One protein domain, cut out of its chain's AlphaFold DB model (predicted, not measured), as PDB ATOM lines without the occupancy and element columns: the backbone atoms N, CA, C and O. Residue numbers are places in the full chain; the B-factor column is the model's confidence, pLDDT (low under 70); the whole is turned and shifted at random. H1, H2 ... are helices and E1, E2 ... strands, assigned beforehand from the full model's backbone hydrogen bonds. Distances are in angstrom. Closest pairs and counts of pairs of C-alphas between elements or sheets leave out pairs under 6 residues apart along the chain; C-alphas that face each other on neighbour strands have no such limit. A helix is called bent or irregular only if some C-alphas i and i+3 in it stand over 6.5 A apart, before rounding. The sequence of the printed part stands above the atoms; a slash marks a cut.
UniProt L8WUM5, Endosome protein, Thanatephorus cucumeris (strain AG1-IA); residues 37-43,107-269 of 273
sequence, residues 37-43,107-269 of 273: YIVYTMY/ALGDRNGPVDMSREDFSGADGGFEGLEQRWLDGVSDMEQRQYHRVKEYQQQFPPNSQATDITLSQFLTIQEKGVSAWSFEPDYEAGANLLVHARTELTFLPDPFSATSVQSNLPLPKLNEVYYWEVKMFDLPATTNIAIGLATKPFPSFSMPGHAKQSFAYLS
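This is residues 37 to 43 and 107 to 269 of the 273 residues of the protein "Endosome protein" of Thanatephorus cucumeris (strain AG1-IA) (UniProt L8WUM5). Loops with little regular structure surround a small antiparallel sheet, E1-E4-E5; hairpin E2-E3 is to one side, H1 and H2 toward one end, H3 at the other. Of 170 printed residues, 64 are in E1, H1 to H3, E2 to E5, in chain order: mixed class. The whole is compact, radius of gyration of the C-alphas 17.5 A, spanning 57 by 36 by 32 A.

E4, residues 244 to 249, is antiparallel to E1, residues 37 to 41, N 39 to O 246 3.0 A. Its hairpin with E5, residues 264 to 268, has N 245 to O 267 2.8 A. Hairpin E2, residues 195 to 198, and E3, residues 202 to 205, has N 196 to O 204 2.8 A. H1, residues 128 to 137, and H2, residues 142 to 157, are close but not clearly touching: closest C-alphas, Leu 137 and Gln 145, 5.9 A.

H2 begins at (68.195, -3.548, 120.811). H3, residues 169 to 182, begins at (75.845, 38.649, 103.920) and is irregular, C-alphas 177 and 180 9.3 A apart.

Across the cut, C-alphas 43 and 107 are 25.7 A apart.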
ATOM      1  N   TYR A  37      71.234  24.870 115.907       35.72
ATOM      2  CA  TYR A  37      69.993  24.813 115.129       35.72
ATOM      3  C   TYR A  37      68.886  24.145 115.938       35.72
ATOM      4  O   TYR A  37      69.153  23.182 116.653       35.72
ATOM      5  N   ILE A  38      67.647  24.617 115.793       37.53
ATOM      6  CA  ILE A  38      66.497  24.052 116.510       37.53
ATOM      7  C   ILE A  38      66.159  22.669 115.955       37.53
ATOM      8  O   ILE A  38      65.996  22.557 114.744       37.53
ATOM      9  N   VAL A  39      66.017  21.664 116.824       38.91
ATOM     10  CA  VAL A  39      65.630  20.289 116.455       38.91
ATOM     11  C   VAL A  39      64.510  19.760 117.355       38.91
ATOM     12  O   VAL A  39      64.459  20.098 118.541       38.91
ATOM     13  N   TYR A  40      63.643  18.920 116.779       34.12
ATOM     14  CA  TYR A  40      62.521  18.254 117.443       34.12
ATOM     15  C   TYR A  40      62.426  16.782 117.085       34.12
ATOM     16  O   TYR A  40      62.551  16.482 115.904       34.12
ATOM     17  N   THR A  41      62.118  15.913 118.053       36.38
ATOM     18  CA  THR A  41      61.957  14.463 117.821       36.38
ATOM     19  C   THR A  41      61.021  13.803 118.850       36.38
ATOM     20  O   THR A  41      60.662  14.463 119.819       36.38
ATOM     21  N   MET A  42      60.604  12.546 118.617       26.16
ATOM     22  CA  MET A  42      59.503  11.819 119.275       26.16
ATOM     23  C   MET A  42      59.795  10.305 119.513       26.16
ATOM     24  O   MET A  42      60.146   9.619 118.558       26.16
ATOM     25  N   TYR A  43      59.603   9.766 120.739       34.91
ATOM     26  CA  TYR A  43      59.631   8.306 121.090       34.91
ATOM     27  C   TYR A  43      58.799   7.963 122.371       34.91
ATOM     28  O   TYR A  43      58.101   8.841 122.845       34.91
ATOM     29  N   ALA A 107      74.692  14.896 142.286       46.44
ATOM     30  CA  ALA A 107      74.583  13.863 141.282       46.44
ATOM     31  C   ALA A 107      73.101  13.812 140.903       46.44
ATOM     32  O   ALA A 107      72.289  13.181 141.587       46.44
ATOM     33  N   LEU A 108      72.755  14.540 139.839       43.72
ATOM     34  CA  LEU A 108      71.601  14.191 139.022       43.72
ATOM     35  C   LEU A 108      71.738  12.701 138.681       43.72
ATOM     36  O   LEU A 108      72.853  12.191 138.555       43.72
ATOM     37  N   GLY A 109      70.619  11.982 138.656       46.41
ATOM     38  CA  GLY A 109      70.642  10.536 138.474       46.41
ATOM     39  C   GLY A 109      71.113  10.167 137.073       46.41
ATOM     40  O   GLY A 109      70.276   9.991 136.199       46.41
ATOM     41  N   ASP A 110      72.424   9.986 136.909       51.97
ATOM     42  CA  ASP A 110      73.175   9.610 135.691       51.97
ATOM     43  C   ASP A 110      72.835   8.190 135.168       51.97
ATOM     44  O   ASP A 110      73.651   7.490 134.581       51.97
ATOM     45  N   ARG A 111      71.630   7.696 135.474       48.66
ATOM     46  CA  ARG A 111      71.165   6.322 135.237       48.66
ATOM     47  C   ARG A 111      70.310   6.182 133.978       48.66
ATOM     48  O   ARG A 111      69.921   5.065 133.657       48.66
ATOM     49  N   ASN A 112      69.979   7.297 133.328       52.56
ATOM     50  CA  ASN A 112      68.849   7.402 132.403       52.56
ATOM     51  C   ASN A 112      69.158   8.157 131.096       52.56
ATOM     52  O   ASN A 112      68.270   8.296 130.266       52.56
ATOM     53  N   GLY A 113      70.387   8.634 130.896       57.16
ATOM     54  CA  GLY A 113      70.805   9.308 129.663       57.16
ATOM     55  C   GLY A 113      72.037   8.638 129.046       57.16
ATOM     56  O   GLY A 113      72.791   7.987 129.777       57.16
ATOM     57  N   PRO A 114      72.265   8.779 127.726       54.31
ATOM     58  CA  PRO A 114      73.567   8.477 127.143       54.31
ATOM     59  C   PRO A 114      74.628   9.349 127.832       54.31
ATOM     60  O   PRO A 114      74.446  10.557 127.962       54.31
ATOM     61  N   VAL A 115      75.712   8.723 128.297       58.50
ATOM     62  CA  VAL A 115      76.758   9.345 129.135       58.50
ATOM     63  C   VAL A 115      77.191  10.712 128.590       58.50
ATOM     64  O   VAL A 115      77.511  10.821 127.406       58.50
ATOM     65  N   ASP A 116      77.276  11.724 129.465       53.91
ATOM     66  CA  ASP A 116      77.738  13.077 129.120       53.91
ATOM     67  C   ASP A 116      79.148  13.051 128.498       53.91
ATOM     68  O   ASP A 116      80.182  13.046 129.174       53.91
ATOM     69  N   MET A 117      79.173  13.065 127.164       50.34
ATOM     70  CA  MET A 117      80.384  12.983 126.351       50.34
ATOM     71  C   MET A 117      81.239  14.256 126.386       50.34
ATOM     72  O   MET A 117      82.264  14.300 125.700       50.34
ATOM     73  N   SER A 118      80.827  15.300 127.116       50.38
ATOM     74  CA  SER A 118      81.648  16.495 127.341       50.38
ATOM     75  C   SER A 118      82.686  16.298 128.451       50.38
ATOM     76  O   SER A 118      83.631  17.079 128.560       50.38
ATOM     77  N   ARG A 119      82.546  15.241 129.264       52.09
ATOM     78  CA  ARG A 119      83.378  15.000 130.446       52.09
ATOM     79  C   ARG A 119      84.476  13.967 130.202       52.09
ATOM     80  O   ARG A 119      84.492  12.886 130.790       52.09
ATOM     81  N   GLU A 120      85.431  14.345 129.363       51.75
ATOM     82  CA  GLU A 120      86.539  13.484 128.915       51.75
ATOM     83  C   GLU A 120      87.555  13.143 130.044       51.75
ATOM     84  O   GLU A 120      88.339  12.205 129.917       51.75
ATOM     85  N   ASP A 121      87.477  13.816 131.202       49.75
ATOM     86  CA  ASP A 121      88.428  13.708 132.326       49.75
ATOM     87  C   ASP A 121      88.177  12.574 133.347       49.75
ATOM     88  O   ASP A 121      88.911  12.459 134.336       49.75
ATOM     89  N   PHE A 122      87.168  11.707 133.177       48.34
ATOM     90  CA  PHE A 122      86.945  10.580 134.104       48.34
ATOM     91  C   PHE A 122      87.894   9.391 133.849       48.34
ATOM     92  O   PHE A 122      87.484   8.266 133.563       48.34
ATOM     93  N   SER A 123      89.193   9.624 134.059       48.12
ATOM     94  CA  SER A 123      90.226   8.580 134.167       48.12
ATOM     95  C   SER A 123      90.098   7.799 135.487       48.12
ATOM     96  O   SER A 123      90.935   7.891 136.385       48.12
ATOM     97  N   GLY A 124      89.003   7.047 135.620       48.50
ATOM     98  CA  GLY A 124      88.743   6.093 136.699       48.50
ATOM     99  C   GLY A 124      89.136   4.666 136.302       48.50
ATOM    100  O   GLY A 124      88.976   4.268 135.151       48.50
ATOM    101  N   ALA A 125      89.617   3.882 137.268       50.41
ATOM    102  CA  ALA A 125      90.249   2.567 137.072       50.41
ATOM    103  C   ALA A 125      89.314   1.406 136.635       50.41
ATOM    104  O   ALA A 125      89.641   0.247 136.874       50.41
ATOM    105  N   ASP A 126      88.164   1.700 136.018       56.00
ATOM    106  CA  ASP A 126      87.039   0.764 135.821       56.00
ATOM    107  C   ASP A 126      86.660   0.538 134.335       56.00
ATOM    108  O   ASP A 126      85.588   0.009 134.039       56.00
ATOM    109  N   GLY A 127      87.533   0.942 133.398       60.22
ATOM    110  CA  GLY A 127      87.342   0.783 131.943       60.22
ATOM    111  C   GLY A 127      87.098   2.076 131.149       60.22
ATOM    112  O   GLY A 127      86.750   2.008 129.974       60.22
ATOM    113  N   GLY A 128      87.286   3.251 131.763       71.75
ATOM    114  CA  GLY A 128      87.150   4.548 131.088       71.75
ATOM    115  C   GLY A 128      85.740   4.839 130.553       71.75
ATOM    116  O   GLY A 128      84.751   4.279 131.027       71.75
ATOM    117  N   PHE A 129      85.656   5.733 129.563       67.44
ATOM    118  CA  PHE A 129      84.394   6.119 128.918       67.44
ATOM    119  C   PHE A 129      83.726   4.935 128.197       67.44
ATOM    120  O   PHE A 129      82.539   4.693 128.396       67.44
ATOM    121  N   GLU A 130      84.496   4.151 127.436       77.81
ATOM    122  CA  GLU A 130      83.999   3.001 126.662       77.81
ATOM    123  C   GLU A 130      83.370   1.922 127.560       77.81
ATOM    124  O   GLU A 130      82.323   1.365 127.233       77.81
ATOM    125  N   GLY A 131      83.951   1.666 128.739       79.12
ATOM    126  CA  GLY A 131      83.385   0.734 129.715       79.12
ATOM    127  C   GLY A 131      82.068   1.210 130.339       79.12
ATOM    128  O   GLY A 131      81.254   0.381 130.745       79.12
ATOM    129  N   LEU A 132      81.832   2.525 130.414       78.06
ATOM    130  CA  LEU A 132      80.571   3.092 130.904       78.06
ATOM    131  C   LEU A 132      79.512   3.144 129.794       78.06
ATOM    132  O   LEU A 132      78.359   2.797 130.040       78.06
ATOM    133  N   GLU A 133      79.926   3.494 128.573       82.75
ATOM    134  CA  GLU A 133      79.126   3.407 127.347       82.75
ATOM    135  C   GLU A 133      78.573   1.986 127.156       82.75
ATOM    136  O   GLU A 133      77.362   1.819 127.020       82.75
ATOM    137  N   GLN A 134      79.425   0.958 127.242       84.50
ATOM    138  CA  GLN A 134      79.000  -0.437 127.096       84.50
ATOM    139  C   GLN A 134      77.994  -0.852 128.179       84.50
ATOM    140  O   GLN A 134      76.962  -1.427 127.854       84.50
ATOM    141  N   ARG A 135      78.230  -0.502 129.454       84.62
ATOM    142  CA  ARG A 135      77.291  -0.812 130.554       84.62
ATOM    143  C   ARG A 135      75.926  -0.138 130.386       84.62
ATOM    144  O   ARG A 135      74.934  -0.676 130.873       84.62
ATOM    145  N   TRP A 136      75.872   1.038 129.755       83.50
ATOM    146  CA  TRP A 136      74.613   1.697 129.408       83.50
ATOM    147  C   TRP A 136      73.929   0.984 128.237       83.50
ATOM    148  O   TRP A 136      72.759   0.632 128.358       83.50
ATOM    149  N   LEU A 137      74.666   0.680 127.159       86.12
ATOM    150  CA  LEU A 137      74.154  -0.077 126.010       86.12
ATOM    151  C   LEU A 137      73.565  -1.432 126.430       86.12
ATOM    152  O   LEU A 137      72.443  -1.745 126.043       86.12
ATOM    153  N   ASP A 138      74.262  -2.186 127.284       87.56
ATOM    154  CA  ASP A 138      73.820  -3.486 127.813       87.56
ATOM    155  C   ASP A 138      72.491  -3.408 128.602       87.56
ATOM    156  O   ASP A 138      71.808  -4.419 128.769       87.56
ATOM    157  N   GLY A 139      72.120  -2.225 129.113       84.75
ATOM    158  CA  GLY A 139      70.869  -1.973 129.843       84.75
ATOM    159  C   GLY A 139      69.730  -1.386 128.999       84.75
ATOM    160  O   GLY A 139      68.637  -1.170 129.525       84.75
ATOM    161  N   VAL A 140      69.984  -1.110 127.720       85.38
ATOM    162  CA  VAL A 140      69.120  -0.382 126.778       85.38
ATOM    163  C   VAL A 140      68.599  -1.335 125.691       85.38
ATOM    164  O   VAL A 140      69.188  -2.389 125.453       85.38
ATOM    165  N   SER A 141      67.470  -1.022 125.042       86.44
ATOM    166  CA  SER A 141      66.866  -1.945 124.070       86.44
ATOM    167  C   SER A 141      67.695  -2.104 122.786       86.44
ATOM    168  O   SER A 141      68.335  -1.161 122.323       86.44
ATOM    169  N   ASP A 142      67.600  -3.270 122.133       87.25
ATOM    170  CA  ASP A 142      68.195  -3.548 120.811       87.25
ATOM    171  C   ASP A 142      67.963  -2.435 119.773       87.25
ATOM    172  O   ASP A 142      68.801  -2.203 118.899       87.25
ATOM    173  N   MET A 143      66.797  -1.780 119.813       83.25
ATOM    174  CA  MET A 143      66.461  -0.703 118.883       83.25
ATOM    175  C   MET A 143      67.270   0.555 119.198       83.25
ATOM    176  O   MET A 143      67.896   1.131 118.310       83.25
ATOM    177  N   GLU A 144      67.289   0.962 120.464       83.12
ATOM    178  CA  GLU A 144      68.011   2.141 120.936       83.12
ATOM    179  C   GLU A 144      69.529   1.966 120.800       83.12
ATOM    180  O   GLU A 144      70.191   2.891 120.335       83.12
ATOM    181  N   GLN A 145      70.073   0.772 121.070       88.12
ATOM    182  CA  GLN A 145      71.474   0.430 120.785       88.12
ATOM    183  C   GLN A 145      71.814   0.653 119.302       88.12
ATOM    184  O   GLN A 145      72.791   1.327 118.969       88.12
ATOM    185  N   ARG A 146      70.989   0.133 118.377       88.25
ATOM    186  CA  ARG A 146      71.195   0.307 116.925       88.25
ATOM    187  C   ARG A 146      71.097   1.770 116.502       88.25
ATOM    188  O   ARG A 146      71.893   2.203 115.669       88.25
ATOM    189  N   GLN A 147      70.152   2.529 117.058       84.81
ATOM    190  CA  GLN A 147      70.031   3.962 116.776       84.81
ATOM    191  C   GLN A 147      71.242   4.735 117.302       84.81
ATOM    192  O   GLN A 147      71.818   5.534 116.568       84.81
ATOM    193  N   TYR A 148      71.696   4.443 118.519       88.44
ATOM    194  CA  TYR A 148      72.895   5.035 119.098       88.44
ATOM    195  C   TYR A 148      74.146   4.752 118.245       88.44
ATOM    196  O   TYR A 148      74.868   5.683 117.887       88.44
ATOM    197  N   HIS A 149      74.371   3.502 117.822       90.56
ATOM    198  CA  HIS A 149      75.489   3.168 116.931       90.56
ATOM    199  C   HIS A 149      75.393   3.883 115.576       90.56
ATOM    200  O   HIS A 149      76.396   4.417 115.105       90.56
ATOM    201  N   ARG A 150      74.194   3.979 114.985       90.31
ATOM    202  CA  ARG A 150      73.951   4.722 113.735       90.31
ATOM    203  C   ARG A 150      74.256   6.218 113.882       90.31
ATOM    204  O   ARG A 150      74.827   6.822 112.978       90.31
ATOM    205  N   VAL A 151      73.906   6.821 115.020       89.12
ATOM    206  CA  VAL A 151      74.250   8.216 115.346       89.12
ATOM    207  C   VAL A 151      75.762   8.378 115.506       89.12
ATOM    208  O   VAL A 151      76.332   9.298 114.922       89.12
ATOM    209  N   LYS A 152      76.422   7.470 116.237       89.12
ATOM    210  CA  LYS A 152      77.879   7.478 116.445       89.12
ATOM    211  C   LYS A 152      78.634   7.379 115.115       89.12
ATOM    212  O   LYS A 152      79.554   8.158 114.887       89.12
ATOM    213  N   GLU A 153      78.205   6.494 114.213       91.81
ATOM    214  CA  GLU A 153      78.758   6.368 112.859       91.81
ATOM    215  C   GLU A 153      78.522   7.637 112.021       91.81
ATOM    216  O   GLU A 153      79.463   8.165 111.427       91.81
ATOM    217  N   TYR A 154      77.303   8.192 112.028       90.00
ATOM    218  CA  TYR A 154      77.003   9.442 111.323       90.00
ATOM    219  C   TYR A 154      77.906  10.592 111.790       90.00
ATOM    220  O   TYR A 154      78.447  11.319 110.964       90.00
ATOM    221  N   GLN A 155      78.131  10.739 113.101       87.75
ATOM    222  CA  GLN A 155      79.014  11.780 113.644       87.75
ATOM    223  C   GLN A 155      80.500  11.566 113.298       87.75
ATOM    224  O   GLN A 155      81.249  12.541 113.243       87.75
ATOM    225  N   GLN A 156      80.935  10.326 113.049       88.50
ATOM    226  CA  GLN A 156      82.286  10.030 112.555       88.50
ATOM    227  C   GLN A 156      82.443  10.384 111.070       88.50
ATOM    228  O   GLN A 156      83.474  10.929 110.679       88.50
ATOM    229  N   GLN A 157      81.425  10.105 110.249       90.38
ATOM    230  CA  GLN A 157      81.415  10.450 108.821       90.38
ATOM    231  C   GLN A 157      81.247  11.962 108.591       90.38
ATOM    232  O   GLN A 157      81.849  12.527 107.677       90.38
ATOM    233  N   PHE A 158      80.454  12.623 109.438       87.88
ATOM    234  CA  PHE A 158      80.043  14.016 109.297       87.88
ATOM    235  C   PHE A 158      80.383  14.835 110.561       87.88
ATOM    236  O   PHE A 158      79.497  15.151 111.358       87.88
ATOM    237  N   PRO A 159      81.666  15.200 110.763       85.69
ATOM    238  CA  PRO A 159      82.110  15.972 111.926       85.69
ATOM    239  C   PRO A 159      81.533  17.405 111.949       85.69
ATOM    240  O   PRO A 159      81.094  17.918 110.910       85.69
ATOM    241  N   PRO A 160      81.571  18.107 113.102       79.69
ATOM    242  CA  PRO A 160      81.160  19.511 113.192       79.69
ATOM    243  C   PRO A 160      81.965  20.381 112.226       79.69
ATOM    244  O   PRO A 160      83.138  20.114 111.963       79.69
ATOM    245  N   ASN A 161      81.355  21.462 111.738       76.75
ATOM    246  CA  ASN A 161      81.973  22.410 110.801       76.75
ATOM    247  C   ASN A 161      82.400  21.801 109.445       76.75
ATOM    248  O   ASN A 161      83.007  22.499 108.637       76.75
ATOM    249  N   SER A 162      82.041  20.542 109.149       79.00
ATOM    250  CA  SER A 162      82.169  19.957 107.802       79.00
ATOM    251  C   SER A 162      81.299  20.673 106.760       79.00
ATOM    252  O   SER A 162      81.605  20.649 105.571       79.00
ATOM    253  N   GLN A 163      80.240  21.354 107.208       79.44
ATOM    254  CA  GLN A 163      79.421  22.256 106.406       79.44
ATOM    255  C   GLN A 163      79.596  23.704 106.885       79.44
ATOM    256  O   GLN A 163      79.698  23.968 108.084       79.44
ATOM    257  N   ALA A 164      79.591  24.655 105.947       73.88
ATOM    258  CA  ALA A 164      79.636  26.079 106.264       73.88
ATOM    259  C   ALA A 164      78.307  26.524 106.901       73.88
ATOM    260  O   ALA A 164      77.265  26.521 106.247       73.88
ATOM    261  N   THR A 165      78.349  26.895 108.183       78.81
ATOM    262  CA  THR A 165      77.164  27.256 108.989       78.81
ATOM    263  C   THR A 165      77.094  28.736 109.363       78.81
ATOM    264  O   THR A 165      76.118  29.163 109.978       78.81
ATOM    265  N   ASP A 166      78.103  29.528 108.995       83.00
ATOM    266  CA  ASP A 166      78.140  30.962 109.281       83.00
ATOM    267  C   ASP A 166      77.128  31.748 108.438       83.00
ATOM    268  O   ASP A 166      76.887  31.450 107.266       83.00
ATOM    269  N   ILE A 167      76.551  32.792 109.041       84.44
ATOM    270  CA  ILE A 167      75.572  33.657 108.374       84.44
ATOM    271  C   ILE A 167      76.262  34.436 107.254       84.44
ATOM    272  O   ILE A 167      77.120  35.287 107.502       84.44
ATOM    273  N   THR A 168      75.841  34.198 106.015       88.50
ATOM    274  CA  THR A 168      76.331  34.950 104.854       88.50
ATOM    275  C   THR A 168      75.742  36.364 104.815       88.50
ATOM    276  O   THR A 168      74.688  36.639 105.392       88.50
ATOM    277  N   LEU A 169      76.369  37.284 104.072       89.12
ATOM    278  CA  LEU A 169      75.845  38.649 103.920       89.12
ATOM    279  C   LEU A 169      74.416  38.675 103.334       89.12
ATOM    280  O   LEU A 169      73.593  39.477 103.767       89.12
ATOM    281  N   SER A 170      74.095  37.784 102.390       89.50
ATOM    282  CA  SER A 170      72.748  37.687 101.808       89.50
ATOM    283  C   SER A 170      71.719  37.136 102.799       89.50
ATOM    284  O   SER A 170      70.593  37.639 102.857       89.50
ATOM    285  N   GLN A 171      72.098  36.165 103.634       88.00
ATOM    286  CA  GLN A 171      71.265  35.690 104.742       88.00
ATOM    287  C   GLN A 171      71.048  36.792 105.786       88.00
ATOM    288  O   GLN A 171      69.919  36.999 106.221       88.00
ATOM    289  N   PHE A 172      72.090  37.554 106.134       88.94
ATOM    290  CA  PHE A 172      71.979  38.685 107.056       88.94
ATOM    291  C   PHE A 172      71.008  39.757 106.543       88.94
ATOM    292  O   PHE A 172      70.121  40.173 107.285       88.94
ATOM    293  N   LEU A 173      71.108  40.159 105.271       90.75
ATOM    294  CA  LEU A 173      70.154  41.095 104.660       90.75
ATOM    295  C   LEU A 173      68.728  40.523 104.649       90.75
ATOM    296  O   LEU A 173      67.791  41.219 105.029       90.75
ATOM    297  N   THR A 174      68.569  39.231 104.342       89.06
ATOM    298  CA  THR A 174      67.264  38.545 104.402       89.06
ATOM    299  C   THR A 174      66.655  38.580 105.810       89.06
ATOM    300  O   THR A 174      65.446  38.767 105.950       89.06
ATOM    301  N   ILE A 175      67.476  38.434 106.859       88.69
ATOM    302  CA  ILE A 175      67.063  38.563 108.266       88.69
ATOM    303  C   ILE A 175      66.644  40.006 108.590       88.69
ATOM    304  O   ILE A 175      65.656  40.197 109.294       88.69
ATOM    305  N   GLN A 176      67.343  41.022 108.071       89.75
ATOM    306  CA  GLN A 176      66.953  42.427 108.266       89.75
ATOM    307  C   GLN A 176      65.627  42.764 107.563       89.75
ATOM    308  O   GLN A 176      64.776  43.423 108.152       89.75
ATOM    309  N   GLU A 177      65.425  42.287 106.331       92.62
ATOM    310  CA  GLU A 177      64.215  42.552 105.539       92.62
ATOM    311  C   GLU A 177      62.976  41.817 106.064       92.62
ATOM    312  O   GLU A 177      61.899  42.401 106.174       92.62
ATOM    313  N   LYS A 178      63.109  40.518 106.364       90.25
ATOM    314  CA  LYS A 178      61.977  39.646 106.725       90.25
ATOM    315  C   LYS A 178      61.791  39.503 108.234       90.25
ATOM    316  O   LYS A 178      60.823  38.880 108.671       90.25
ATOM    317  N   GLY A 179      62.715  40.037 109.033       87.94
ATOM    318  CA  GLY A 179      62.749  39.816 110.473       87.94
ATOM    319  C   GLY A 179      62.697  38.323 110.782       87.94
ATOM    320  O   GLY A 179      63.372  37.506 110.153       87.94
ATOM    321  N   VAL A 180      61.829  37.937 111.715       84.38
ATOM    322  CA  VAL A 180      61.749  36.535 112.145       84.38
ATOM    323  C   VAL A 180      61.067  35.618 111.119       84.38
ATOM    324  O   VAL A 180      61.271  34.409 111.137       84.38
ATOM    325  N   SER A 181      60.381  36.178 110.118       89.31
ATOM    326  CA  SER A 181      59.928  35.422 108.943       89.31
ATOM    327  C   SER A 181      61.074  35.032 107.994       89.31
ATOM    328  O   SER A 181      60.815  34.445 106.945       89.31
ATOM    329  N   ALA A 182      62.341  35.326 108.309       89.75
ATOM    330  CA  ALA A 182      63.484  34.754 107.598       89.75
ATOM    331  C   ALA A 182      63.675  33.253 107.897       89.75
ATOM    332  O   ALA A 182      64.038  32.503 106.987       89.75
ATOM    333  N   TRP A 183      63.374  32.808 109.121       90.38
ATOM    334  CA  TRP A 183      63.554  31.419 109.548       90.38
ATOM    335  C   TRP A 183      62.498  30.483 108.938       90.38
ATOM    336  O   TRP A 183      61.321  30.827 108.815       90.38
ATOM    337  N   SER A 184      62.943  29.291 108.552       91.94
ATOM    338  CA  SER A 184      62.132  28.148 108.126       91.94
ATOM    339  C   SER A 184      62.759  26.847 108.604       91.94
ATOM    340  O   SER A 184      63.971  26.782 108.789       91.94
ATOM    341  N   PHE A 185      61.945  25.810 108.767       92.19
ATOM    342  CA  PHE A 185      62.429  24.436 108.873       92.19
ATOM    343  C   PHE A 185      62.500  23.811 107.482       92.19
ATOM    344  O   PHE A 185      61.569  23.944 106.688       92.19
ATOM    345  N   GLU A 186      63.618  23.157 107.192       86.56
ATOM    346  CA  GLU A 186      63.912  22.549 105.893       86.56
ATOM    347  C   GLU A 186      64.272  21.075 106.138       86.56
ATOM    348  O   GLU A 186      65.405  20.783 106.527       86.56
ATOM    349  N   PRO A 187      63.299  20.150 106.025       85.88
ATOM    350  CA  PRO A 187      63.550  18.725 106.170       85.88
ATOM    351  C   PRO A 187      64.238  18.171 104.928       85.88
ATOM    352  O   PRO A 187      63.951  18.572 103.799       85.88
ATOM    353  N   ASP A 188      65.103  17.191 105.154       82.31
ATOM    354  CA  ASP A 188      65.691  16.401 104.086       82.31
ATOM    355  C   ASP A 188      64.723  15.273 103.688       82.31
ATOM    356  O   ASP A 188      64.670  14.207 104.307       82.31
ATOM    357  N   TYR A 189      63.911  15.542 102.664       78.06
ATOM    358  CA  TYR A 189      62.981  14.559 102.109       78.06
ATOM    359  C   TYR A 189      63.696  13.408 101.378       78.06
ATOM    360  O   TYR A 189      63.121  12.326 101.275       78.06
ATOM    361  N   GLU A 190      64.932  13.601 100.898       76.88
ATOM    362  CA  GLU A 190      65.710  12.535 100.245       76.88
ATOM    363  C   GLU A 190      66.260  11.547 101.282       76.88
ATOM    364  O   GLU A 190      66.249  10.338 101.053       76.88
ATOM    365  N   ALA A 191      66.622  12.035 102.473       70.50
ATOM    366  CA  ALA A 191      66.975  11.216 103.636       70.50
ATOM    367  C   ALA A 191      65.772  10.546 104.340       70.50
ATOM    368  O   ALA A 191      65.944   9.949 105.403       70.50
ATOM    369  N   GLY A 192      64.558  10.630 103.779       69.25
ATOM    370  CA  GLY A 192      63.372   9.951 104.310       69.25
ATOM    371  C   GLY A 192      62.766  10.599 105.560       69.25
ATOM    372  O   GLY A 192      62.233   9.894 106.415       69.25
ATOM    373  N   ALA A 193      62.844  11.927 105.693       77.69
ATOM    374  CA  ALA A 193      62.234  12.648 106.810       77.69
ATOM    375  C   ALA A 193      60.705  12.437 106.884       77.69
ATOM    376  O   ALA A 193      59.948  12.979 106.077       77.69
ATOM    377  N   ASN A 194      60.239  11.715 107.909       85.19
ATOM    378  CA  ASN A 194      58.815  11.472 108.187       85.19
ATOM    379  C   ASN A 194      58.142  12.693 108.849       85.19
ATOM    380  O   ASN A 194      57.549  12.600 109.925       85.19
ATOM    381  N   LEU A 195      58.255  13.876 108.237       88.81
ATOM    382  CA  LEU A 195      57.621  15.101 108.725       88.81
ATOM    383  C   LEU A 195      57.158  16.016 107.587       88.81
ATOM    384  O   LEU A 195      57.720  16.029 106.495       88.81
ATOM    385  N   LEU A 196      56.144  16.824 107.876       90.31
ATOM    386  CA  LEU A 196      55.602  17.833 106.975       90.31
ATOM    387  C   LEU A 196      55.825  19.222 107.575       90.31
ATOM    388  O   LEU A 196      55.581  19.434 108.764       90.31
ATOM    389  N   VAL A 197      56.254  20.175 106.744       91.50
ATOM    390  CA  VAL A 197      56.370  21.590 107.128       91.50
ATOM    391  C   VAL A 197      55.262  22.398 106.466       91.50
ATOM    392  O   VAL A 197      55.237  22.555 105.246       91.50
ATOM    393  N   HIS A 198      54.372  22.964 107.278       90.94
ATOM    394  CA  HIS A 198      53.389  23.955 106.852       90.94
ATOM    395  C   HIS A 198      53.831  25.367 107.258       90.94
ATOM    396  O   HIS A 198      54.604  25.549 108.199       90.94
ATOM    397  N   ALA A 199      53.394  26.383 106.503       90.12
ATOM    398  CA  ALA A 199      53.670  27.801 106.766       90.12
ATOM    399  C   ALA A 199      55.141  28.138 107.129       90.12
ATOM    400  O   ALA A 199      55.400  29.112 107.832       90.12
ATOM    401  N   ARG A 200      56.110  27.338 106.649       89.62
ATOM    402  CA  ARG A 200      57.558  27.388 106.952       89.62
ATOM    403  C   ARG A 200      57.979  27.089 108.401       89.62
ATOM    404  O   ARG A 200      59.143  26.744 108.604       89.62
ATOM    405  N   THR A 201      57.090  27.215 109.385       91.19
ATOM    406  CA  THR A 201      57.410  27.060 110.820       91.19
ATOM    407  C   THR A 201      56.508  26.091 111.584       91.19
ATOM    408  O   THR A 201      56.760  25.837 112.757       91.19
ATOM    409  N   GLU A 202      55.451  25.570 110.963       92.50
ATOM    410  CA  GLU A 202      54.540  24.605 111.579       92.50
ATOM    411  C   GLU A 202      54.966  23.194 111.175       92.50
ATOM    412  O   GLU A 202      55.154  22.913 109.993       92.50
ATOM    413  N   LEU A 203      55.162  22.320 112.162       91.81
ATOM    414  CA  LEU A 203      55.698  20.977 111.965       91.81
ATOM    415  C   LEU A 203      54.628  19.937 112.287       91.81
ATOM    416  O   LEU A 203      53.983  20.005 113.332       91.81
ATOM    417  N   THR A 204      54.462  18.957 111.408       91.00
ATOM    418  CA  THR A 204      53.633  17.772 111.648       91.00
ATOM    419  C   THR A 204      54.500  16.538 111.468       91.00
ATOM    420  O   THR A 204      54.887  16.206 110.350       91.00
ATOM    421  N   PHE A 205      54.826  15.875 112.575       89.19
ATOM    422  CA  PHE A 205      55.568  14.618 112.563       89.19
ATOM    423  C   PHE A 205      54.622  13.473 112.211       89.19
ATOM    424  O   PHE A 205      53.525  13.374 112.763       89.19
ATOM    425  N   LEU A 206      55.041  12.625 111.277       85.88
ATOM    426  CA  LEU A 206      54.331  11.408 110.911       85.88
ATOM    427  C   LEU A 206      54.856  10.256 111.786       85.88
ATOM    428  O   LEU A 206      56.044  10.234 112.112       85.88
ATOM    429  N   PRO A 207      53.999   9.307 112.202       79.69
ATOM    430  CA  PRO A 207      54.419   8.217 113.073       79.69
ATOM    431  C   PRO A 207      55.344   7.239 112.335       79.69
ATOM    432  O   PRO A 207      54.927   6.577 111.386       79.69
ATOM    433  N   ASP A 208      56.578   7.110 112.822       76.62
ATOM    434  CA  ASP A 208      57.552   6.098 112.408       76.62
ATOM    435  C   ASP A 208      57.836   5.158 113.598       76.62
ATOM    436  O   ASP A 208      58.275   5.629 114.649       76.62
ATOM    437  N   PRO A 209      57.579   3.840 113.488       69.69
ATOM    438  CA  PRO A 209      57.848   2.893 114.568       69.69
ATOM    439  C   PRO A 209      59.332   2.500 114.698       69.69
ATOM    440  O   PRO A 209      59.682   1.799 115.647       69.69
ATOM    441  N   PHE A 210      60.199   2.890 113.757       71.06
ATOM    442  CA  PHE A 210      61.597   2.452 113.705       71.06
ATOM    443  C   PHE A 210      62.609   3.542 114.047       71.06
ATOM    444  O   PHE A 210      63.708   3.209 114.499       71.06
ATOM    445  N   SER A 211      62.302   4.817 113.791       74.38
ATOM    446  CA  SER A 211      63.263   5.907 113.960       74.38
ATOM    447  C   SER A 211      62.653   7.209 114.465       74.38
ATOM    448  O   SER A 211      61.451   7.455 114.400       74.38
ATOM    449  N   ALA A 212      63.531   8.046 115.004       83.38
ATOM    450  CA  ALA A 212      63.176   9.253 115.713       83.38
ATOM    451  C   ALA A 212      63.344  10.442 114.742       83.38
ATOM    452  O   ALA A 212      64.456  10.880 114.479       83.38
ATOM    453  N   THR A 213      62.259  10.972 114.172       88.12
ATOM    454  CA  THR A 213      62.354  11.983 113.094       88.12
ATOM    455  C   THR A 213      62.677  13.401 113.581       88.12
ATOM    456  O   THR A 213      62.020  13.895 114.491       88.12
ATOM    457  N   SER A 214      63.626  14.070 112.917       89.38
ATOM    458  CA  SER A 214      64.214  15.361 113.285       89.38
ATOM    459  C   SER A 214      64.371  16.328 112.098       89.38
ATOM    460  O   SER A 214      64.523  15.920 110.947       89.38
ATOM    461  N   VAL A 215      64.316  17.637 112.376       91.56
ATOM    462  CA  VAL A 215      64.453  18.722 111.384       91.56
ATOM    463  C   VAL A 215      65.226  19.898 111.968       91.56
ATOM    464  O   VAL A 215      65.073  20.196 113.146       91.56
ATOM    465  N   GLN A 216      66.018  20.591 111.145       90.19
ATOM    466  CA  GLN A 216      66.762  21.791 111.531       90.19
ATOM    467  C   GLN A 216      66.216  23.062 110.878       90.19
ATOM    468  O   GLN A 216      65.612  23.032 109.802       90.19
ATOM    469  N   SER A 217      66.471  24.210 111.512       91.00
ATOM    470  CA  SER A 217      66.243  25.506 110.877       91.00
ATOM    471  C   SER A 217      67.209  25.738 109.707       91.00
ATOM    472  O   SER A 217      68.355  25.278 109.693       91.00
ATOM    473  N   ASN A 218      66.751  26.490 108.712       90.69
ATOM    474  CA  ASN A 218      67.544  26.914 107.563       90.69
ATOM    475  C   ASN A 218      68.728  27.791 108.001       90.69
ATOM    476  O   ASN A 218      69.880  27.541 107.646       90.69
ATOM    477  N   LEU A 219      68.434  28.769 108.857       89.56
ATOM    478  CA  LEU A 219      69.368  29.727 109.418       89.56
ATOM    479  C   LEU A 219      69.828  29.291 110.816       89.56
ATOM    480  O   LEU A 219      69.024  28.760 111.594       89.56
ATOM    481  N   PRO A 220      71.101  29.543 111.157       88.88
ATOM    482  CA  PRO A 220      71.614  29.361 112.508       88.88
ATOM    483  C   PRO A 220      71.059  30.411 113.480       88.88
ATOM    484  O   PRO A 220      70.493  31.432 113.071       88.88
ATOM    485  N   LEU A 221      71.304  30.215 114.777       86.00
ATOM    486  CA  LEU A 221      71.251  31.320 115.736       86.00
ATOM    487  C   LEU A 221      72.338  32.367 115.397       86.00
ATOM    488  O   LEU A 221      73.512  32.002 115.277       86.00
ATOM    489  N   PRO A 222      71.992  33.662 115.243       81.50
ATOM    490  CA  PRO A 222      72.989  34.714 115.069       81.50
ATOM    491  C   PRO A 222      73.877  34.858 116.314       81.50
ATOM    492  O   PRO A 222      73.503  34.437 117.402       81.50
ATOM    493  N   LYS A 223      75.049  35.482 116.161       80.38
ATOM    494  CA  LYS A 223      76.035  35.685 117.247       80.38
ATOM    495  C   LYS A 223      76.219  37.172 117.607       80.38
ATOM    496  O   LYS A 223      77.278  37.581 118.063       80.38
ATOM    497  N   LEU A 224      75.205  37.995 117.318       79.19
ATOM    498  CA  LEU A 224      75.249  39.462 117.454       79.19
ATOM    499  C   LEU A 224      74.804  39.955 118.836       79.19
ATOM    500  O   LEU A 224      75.288  40.980 119.304       79.19
ATOM    501  N   ASN A 225      73.875  39.234 119.463       81.75
ATOM    502  CA  ASN A 225      73.363  39.503 120.801       81.75
ATOM    503  C   ASN A 225      73.837  38.396 121.750       81.75
ATOM    504  O   ASN A 225      74.080  37.270 121.324       81.75
ATOM    505  N   GLU A 226      73.895  38.693 123.044       83.12
ATOM    506  CA  GLU A 226      74.273  37.719 124.079       83.12
ATOM    507  C   GLU A 226      73.154  36.712 124.395       83.12
ATOM    508  O   GLU A 226      73.420  35.592 124.822       83.12
ATOM    509  N   VAL A 227      71.891  37.107 124.191       85.38
ATOM    510  CA  VAL A 227      70.709  36.325 124.573       85.38
ATOM    511  C   VAL A 227      69.760  36.184 123.389       85.38
ATOM    512  O   VAL A 227      69.370  37.172 122.762       85.38
ATOM    513  N   TYR A 228      69.334  34.946 123.137       84.81
ATOM    514  CA  TYR A 228      68.278  34.603 122.190       84.81
ATOM    515  C   TYR A 228      67.165  33.848 122.908       84.81
ATOM    516  O   TYR A 228      67.420  33.003 123.762       84.81
ATOM    517  N   TYR A 229      65.925  34.152 122.534       88.19
ATOM    518  CA  TYR A 229      64.732  33.479 123.026       88.19
ATOM    519  C   TYR A 229      63.864  33.054 121.846       88.19
ATOM    520  O   TYR A 229      63.711  33.794 120.872       88.19
ATOM    521  N   TRP A 230      63.286  31.867 121.959       87.19
ATOM    522  CA  TRP A 230      62.314  31.311 121.034       87.19
ATOM    523  C   TRP A 230      61.295  30.500 121.837       87.19
ATOM    524  O   TRP A 230      61.613  29.958 122.896       87.19
ATOM    525  N   GLU A 231      60.061  30.457 121.346       88.94
ATOM    526  CA  GLU A 231      58.966  29.699 121.951       88.94
ATOM    527  C   GLU A 231      58.631  28.476 121.089       88.94
ATOM    528  O   GLU A 231      58.851  28.472 119.878       88.94
ATOM    529  N   VAL A 232      58.062  27.445 121.706       89.56
ATOM    530  CA  VAL A 232      57.474  26.300 121.004       89.56
ATOM    531  C   VAL A 232      56.048  26.165 121.479       89.56
ATOM    532  O   VAL A 232      55.781  26.225 122.679       89.56
ATOM    533  N   LYS A 233      55.126  25.970 120.540       91.12
ATOM    534  CA  LYS A 233      53.733  25.686 120.852       91.12
ATOM    535  C   LYS A 233      53.333  24.367 120.214       91.12
ATOM    536  O   LYS A 233      53.303  24.268 118.993       91.12
ATOM    537  N   MET A 234      52.979  23.401 121.053       88.75
ATOM    538  CA  MET A 234      52.328  22.179 120.595       88.75
ATOM    539  C   MET A 234      50.839  22.441 120.382       88.75
ATOM    540  O   MET A 234      50.197  23.120 121.188       88.75
ATOM    541  N   PHE A 235      50.319  21.945 119.261       88.25
ATOM    542  CA  PHE A 235      48.901  22.029 118.904       88.25
ATOM    543  C   PHE A 235      48.166  20.738 119.260       88.25
ATOM    544  O   PHE A 235      47.090  20.797 119.846       88.25
ATOM    545  N   ASP A 236      48.786  19.604 118.945       87.12
ATOM    546  CA  ASP A 236      48.361  18.263 119.325       87.12
ATOM    547  C   ASP A 236      49.581  17.505 119.871       87.12
ATOM    548  O   ASP A 236      50.712  17.741 119.436       87.12
ATOM    549  N   LEU A 237      49.356  16.659 120.872       84.94
ATOM    550  CA  LEU A 237      50.379  15.872 121.554       84.94
ATOM    551  C   LEU A 237      49.745  14.564 122.045       84.94
ATOM    552  O   LEU A 237      49.121  14.550 123.111       84.94
ATOM    553  N   PRO A 238      49.907  13.457 121.301       83.62
ATOM    554  CA  PRO A 238      49.503  12.149 121.782       83.62
ATOM    555  C   PRO A 238      50.268  11.801 123.065       83.62
ATOM    556  O   PRO A 238      51.464  12.057 123.184       83.62
ATOM    557  N   ALA A 239      49.588  11.181 124.032       77.38
ATOM    558  CA  ALA A 239      50.199  10.816 125.316       77.38
ATOM    559  C   ALA A 239      51.355   9.806 125.178       77.38
ATOM    560  O   ALA A 239      52.157   9.647 126.094       77.38
ATOM    561  N   THR A 240      51.439   9.124 124.035       77.75
ATOM    562  CA  THR A 240      52.491   8.169 123.700       77.75
ATOM    563  C   THR A 240      53.585   8.818 122.847       77.75
ATOM    564  O   THR A 240      53.937   8.279 121.795       77.75
ATOM    565  N   THR A 241      54.078  10.013 123.202       79.94
ATOM    566  CA  THR A 241      55.142  10.652 122.406       79.94
ATOM    567  C   THR A 241      56.050  11.630 123.184       79.94
ATOM    568  O   THR A 241      55.587  12.595 123.786       79.94
ATOM    569  N   ASN A 242      57.364  11.376 123.147       83.44
ATOM    570  CA  ASN A 242      58.429  12.058 123.893       83.44
ATOM    571  C   ASN A 242      59.079  13.159 123.055       83.44
ATOM    572  O   ASN A 242      59.996  12.878 122.286       83.44
ATOM    573  N   ILE A 243      58.663  14.404 123.246       87.25
ATOM    574  CA  ILE A 243      59.227  15.549 122.535       87.25
ATOM    575  C   ILE A 243      60.646  15.834 123.040       87.25
ATOM    576  O   ILE A 243      60.833  16.116 124.222       87.25
ATOM    577  N   ALA A 244      61.621  15.903 122.141       89.88
ATOM    578  CA  ALA A 244      62.867  16.634 122.366       89.88
ATOM    579  C   ALA A 244      62.770  18.050 121.760       89.88
ATOM    580  O   ALA A 244      62.198  18.217 120.687       89.88
ATOM    581  N   ILE A 245      63.301  19.075 122.432       90.88
ATOM    582  CA  ILE A 245      63.344  20.475 121.970       90.88
ATOM    583  C   ILE A 245      64.742  21.018 122.259       90.88
ATOM    584  O   ILE A 245      65.084  21.226 123.424       90.88
ATOM    585  N   GLY A 246      65.569  21.242 121.238       90.94
ATOM    586  CA  GLY A 246      66.988  21.511 121.485       90.94
ATOM    587  C   GLY A 246      67.725  22.336 120.446       90.94
ATOM    588  O   GLY A 246      67.163  22.731 119.431       90.94
ATOM    589  N   LEU A 247      69.005  22.567 120.730       90.19
ATOM    590  CA  LEU A 247      70.007  23.094 119.814       90.19
ATOM    591  C   LEU A 247      70.946  21.963 119.394       90.19
ATOM    592  O   LEU A 247      71.478  21.254 120.242       90.19
ATOM    593  N   ALA A 248      71.200  21.824 118.099       89.81
ATOM    594  CA  ALA A 248      72.156  20.869 117.551       89.81
ATOM    595  C   ALA A 248      73.052  21.523 116.502       89.81
ATOM    596  O   ALA A 248      72.627  22.453 115.819       89.81
ATOM    597  N   THR A 249      74.280  21.045 116.343       87.94
ATOM    598  CA  THR A 249      75.213  21.561 115.333       87.94
ATOM    599  C   THR A 249      74.949  20.934 113.968       87.94
ATOM    600  O   THR A 249      74.586  19.764 113.899       87.94
ATOM    601  N   LYS A 250      75.144  21.675 112.870       87.12
ATOM    602  CA  LYS A 250      75.139  21.077 111.522       87.12
ATOM    603  C   LYS A 250      76.499  20.449 111.191       87.12
ATOM    604  O   LYS A 250      77.525  21.050 111.530       87.12
ATOM    605  N   PRO A 251      76.518  19.319 110.466       88.69
ATOM    606  CA  PRO A 251      75.371  18.473 110.099       88.69
ATOM    607  C   PRO A 251      74.830  17.655 111.291       88.69
ATOM    608  O   PRO A 251      75.585  17.287 112.187       88.69
ATOM    609  N   PHE A 252      73.525  17.365 111.301       88.81
ATOM    610  CA  PHE A 252      72.859  16.580 112.351       88.81
ATOM    611  C   PHE A 252      72.006  15.457 111.739       88.81
ATOM    612  O   PHE A 252      71.312  15.715 110.754       88.81
ATOM    613  N   PRO A 253      71.995  14.240 112.317       89.44
ATOM    614  CA  PRO A 253      71.185  13.139 111.804       89.44
ATOM    615  C   PRO A 253      69.677  13.401 111.970       89.44
ATOM    616  O   PRO A 253      69.155  13.487 113.083       89.44
ATOM    617  N   SER A 254      68.954  13.444 110.850       88.50
ATOM    618  CA  SER A 254      67.488  13.598 110.781       88.50
ATOM    619  C   SER A 254      66.695  12.433 111.394       88.50
ATOM    620  O   SER A 254      65.488  12.545 111.575       88.50
ATOM    621  N   PHE A 255      67.357  11.325 111.734       88.06
ATOM    622  CA  PHE A 255      66.773  10.127 112.354       88.06
ATOM    623  C   PHE A 255      67.049  10.016 113.870       88.06
ATOM    624  O   PHE A 255      66.846   8.948 114.453       88.06
ATOM    625  N   SER A 256      67.537  11.089 114.509       87.69
ATOM    626  CA  SER A 256      67.889  11.109 115.935       87.69
ATOM    627  C   SER A 256      67.262  12.264 116.717       87.69
ATOM    628  O   SER A 256      66.897  13.302 116.163       87.69
ATOM    629  N   MET A 257      67.183  12.097 118.038       86.88
ATOM    630  CA  MET A 257      66.761  13.142 118.970       86.88
ATOM    631  C   MET A 257      67.929  14.081 119.299       86.88
ATOM    632  O   MET A 257      69.039  13.608 119.562       86.88
ATOM    633  N   PRO A 258      67.729  15.408 119.347       88.38
ATOM    634  CA  PRO A 258      68.715  16.293 119.948       88.38
ATOM    635  C   PRO A 258      68.838  15.950 121.440       88.38
ATOM    636  O   PRO A 258      67.857  15.577 122.081       88.38
ATOM    637  N   GLY A 259      70.051  16.032 121.976       84.25
ATOM    638  CA  GLY A 259      70.431  15.441 123.262       84.25
ATOM    639  C   GLY A 259      71.001  14.020 123.132       84.25
ATOM    640  O   GLY A 259      71.880  13.660 123.901       84.25
ATOM    641  N   HIS A 260      70.606  13.230 122.122       82.19
ATOM    642  CA  HIS A 260      71.133  11.864 121.926       82.19
ATOM    643  C   HIS A 260      72.418  11.810 121.072       82.19
ATOM    644  O   HIS A 260      72.992  10.739 120.890       82.19
ATOM    645  N   ALA A 261      72.880  12.941 120.528       84.69
ATOM    646  CA  ALA A 261      74.131  13.041 119.771       84.69
ATOM    647  C   ALA A 261      75.104  14.014 120.456       84.69
ATOM    648  O   ALA A 261      74.668  15.068 120.928       84.69
ATOM    649  N   LYS A 262      76.421  13.729 120.424       81.31
ATOM    650  CA  LYS A 262      77.478  14.439 121.197       81.31
ATOM    651  C   LYS A 262      77.455  15.976 121.101       81.31
ATOM    652  O   LYS A 262      77.981  16.657 121.972       81.31
ATOM    653  N   GLN A 263      76.902  16.533 120.024       85.38
ATOM    654  CA  GLN A 263      76.924  17.971 119.724       85.38
ATOM    655  C   GLN A 263      75.507  18.541 119.611       85.38
ATOM    656  O   GLN A 263      75.178  19.343 118.732       85.38
ATOM    657  N   SER A 264      74.641  18.082 120.509       87.25
ATOM    658  CA  SER A 264      73.273  18.554 120.634       87.25
ATOM    659  C   SER A 264      72.843  18.587 122.094       87.25
ATOM    660  O   SER A 264      73.204  17.715 122.874       87.25
ATOM    661  N   PHE A 265      72.056  19.595 122.446       87.62
ATOM    662  CA  PHE A 265      71.525  19.821 123.784       87.62
ATOM    663  C   PHE A 265      70.028  20.049 123.666       87.62
ATOM    664  O   PHE A 265      69.606  20.918 122.902       87.62
ATOM    665  N   ALA A 266      69.219  19.310 124.417       88.69
ATOM    666  CA  ALA A 266      67.771  19.431 124.351       88.69
ATOM    667  C   ALA A 266      67.111  19.369 125.723       88.69
ATOM    668  O   ALA A 266      67.651  18.849 126.694       88.69
ATOM    669  N   TYR A 267      65.896  19.894 125.766       86.94
ATOM    670  CA  TYR A 267      64.904  19.544 126.758       86.94
ATOM    671  C   TYR A 267      64.084  18.361 126.232       86.94
ATOM    672  O   TYR A 267      63.443  18.491 125.188       86.94
ATOM    673  N   LEU A 268      64.104  17.226 126.933       85.62
ATOM    674  CA  LEU A 268      63.274  16.061 126.626       85.62
ATOM    675  C   LEU A 268      62.038  16.050 127.531       85.62
ATOM    676  O   LEU A 268      62.131  16.283 128.738       85.62
ATOM    677  N   SER A 269      60.871  15.725 126.975       82.38
ATOM    678  CA  SER A 269      59.619  15.641 127.734       82.38
ATOM    679  C   SER A 269      59.543  14.421 128.655       82.38
ATOM    680  O   SER A 269      58.697  14.412 129.546       82.38
TER     681      SER A 269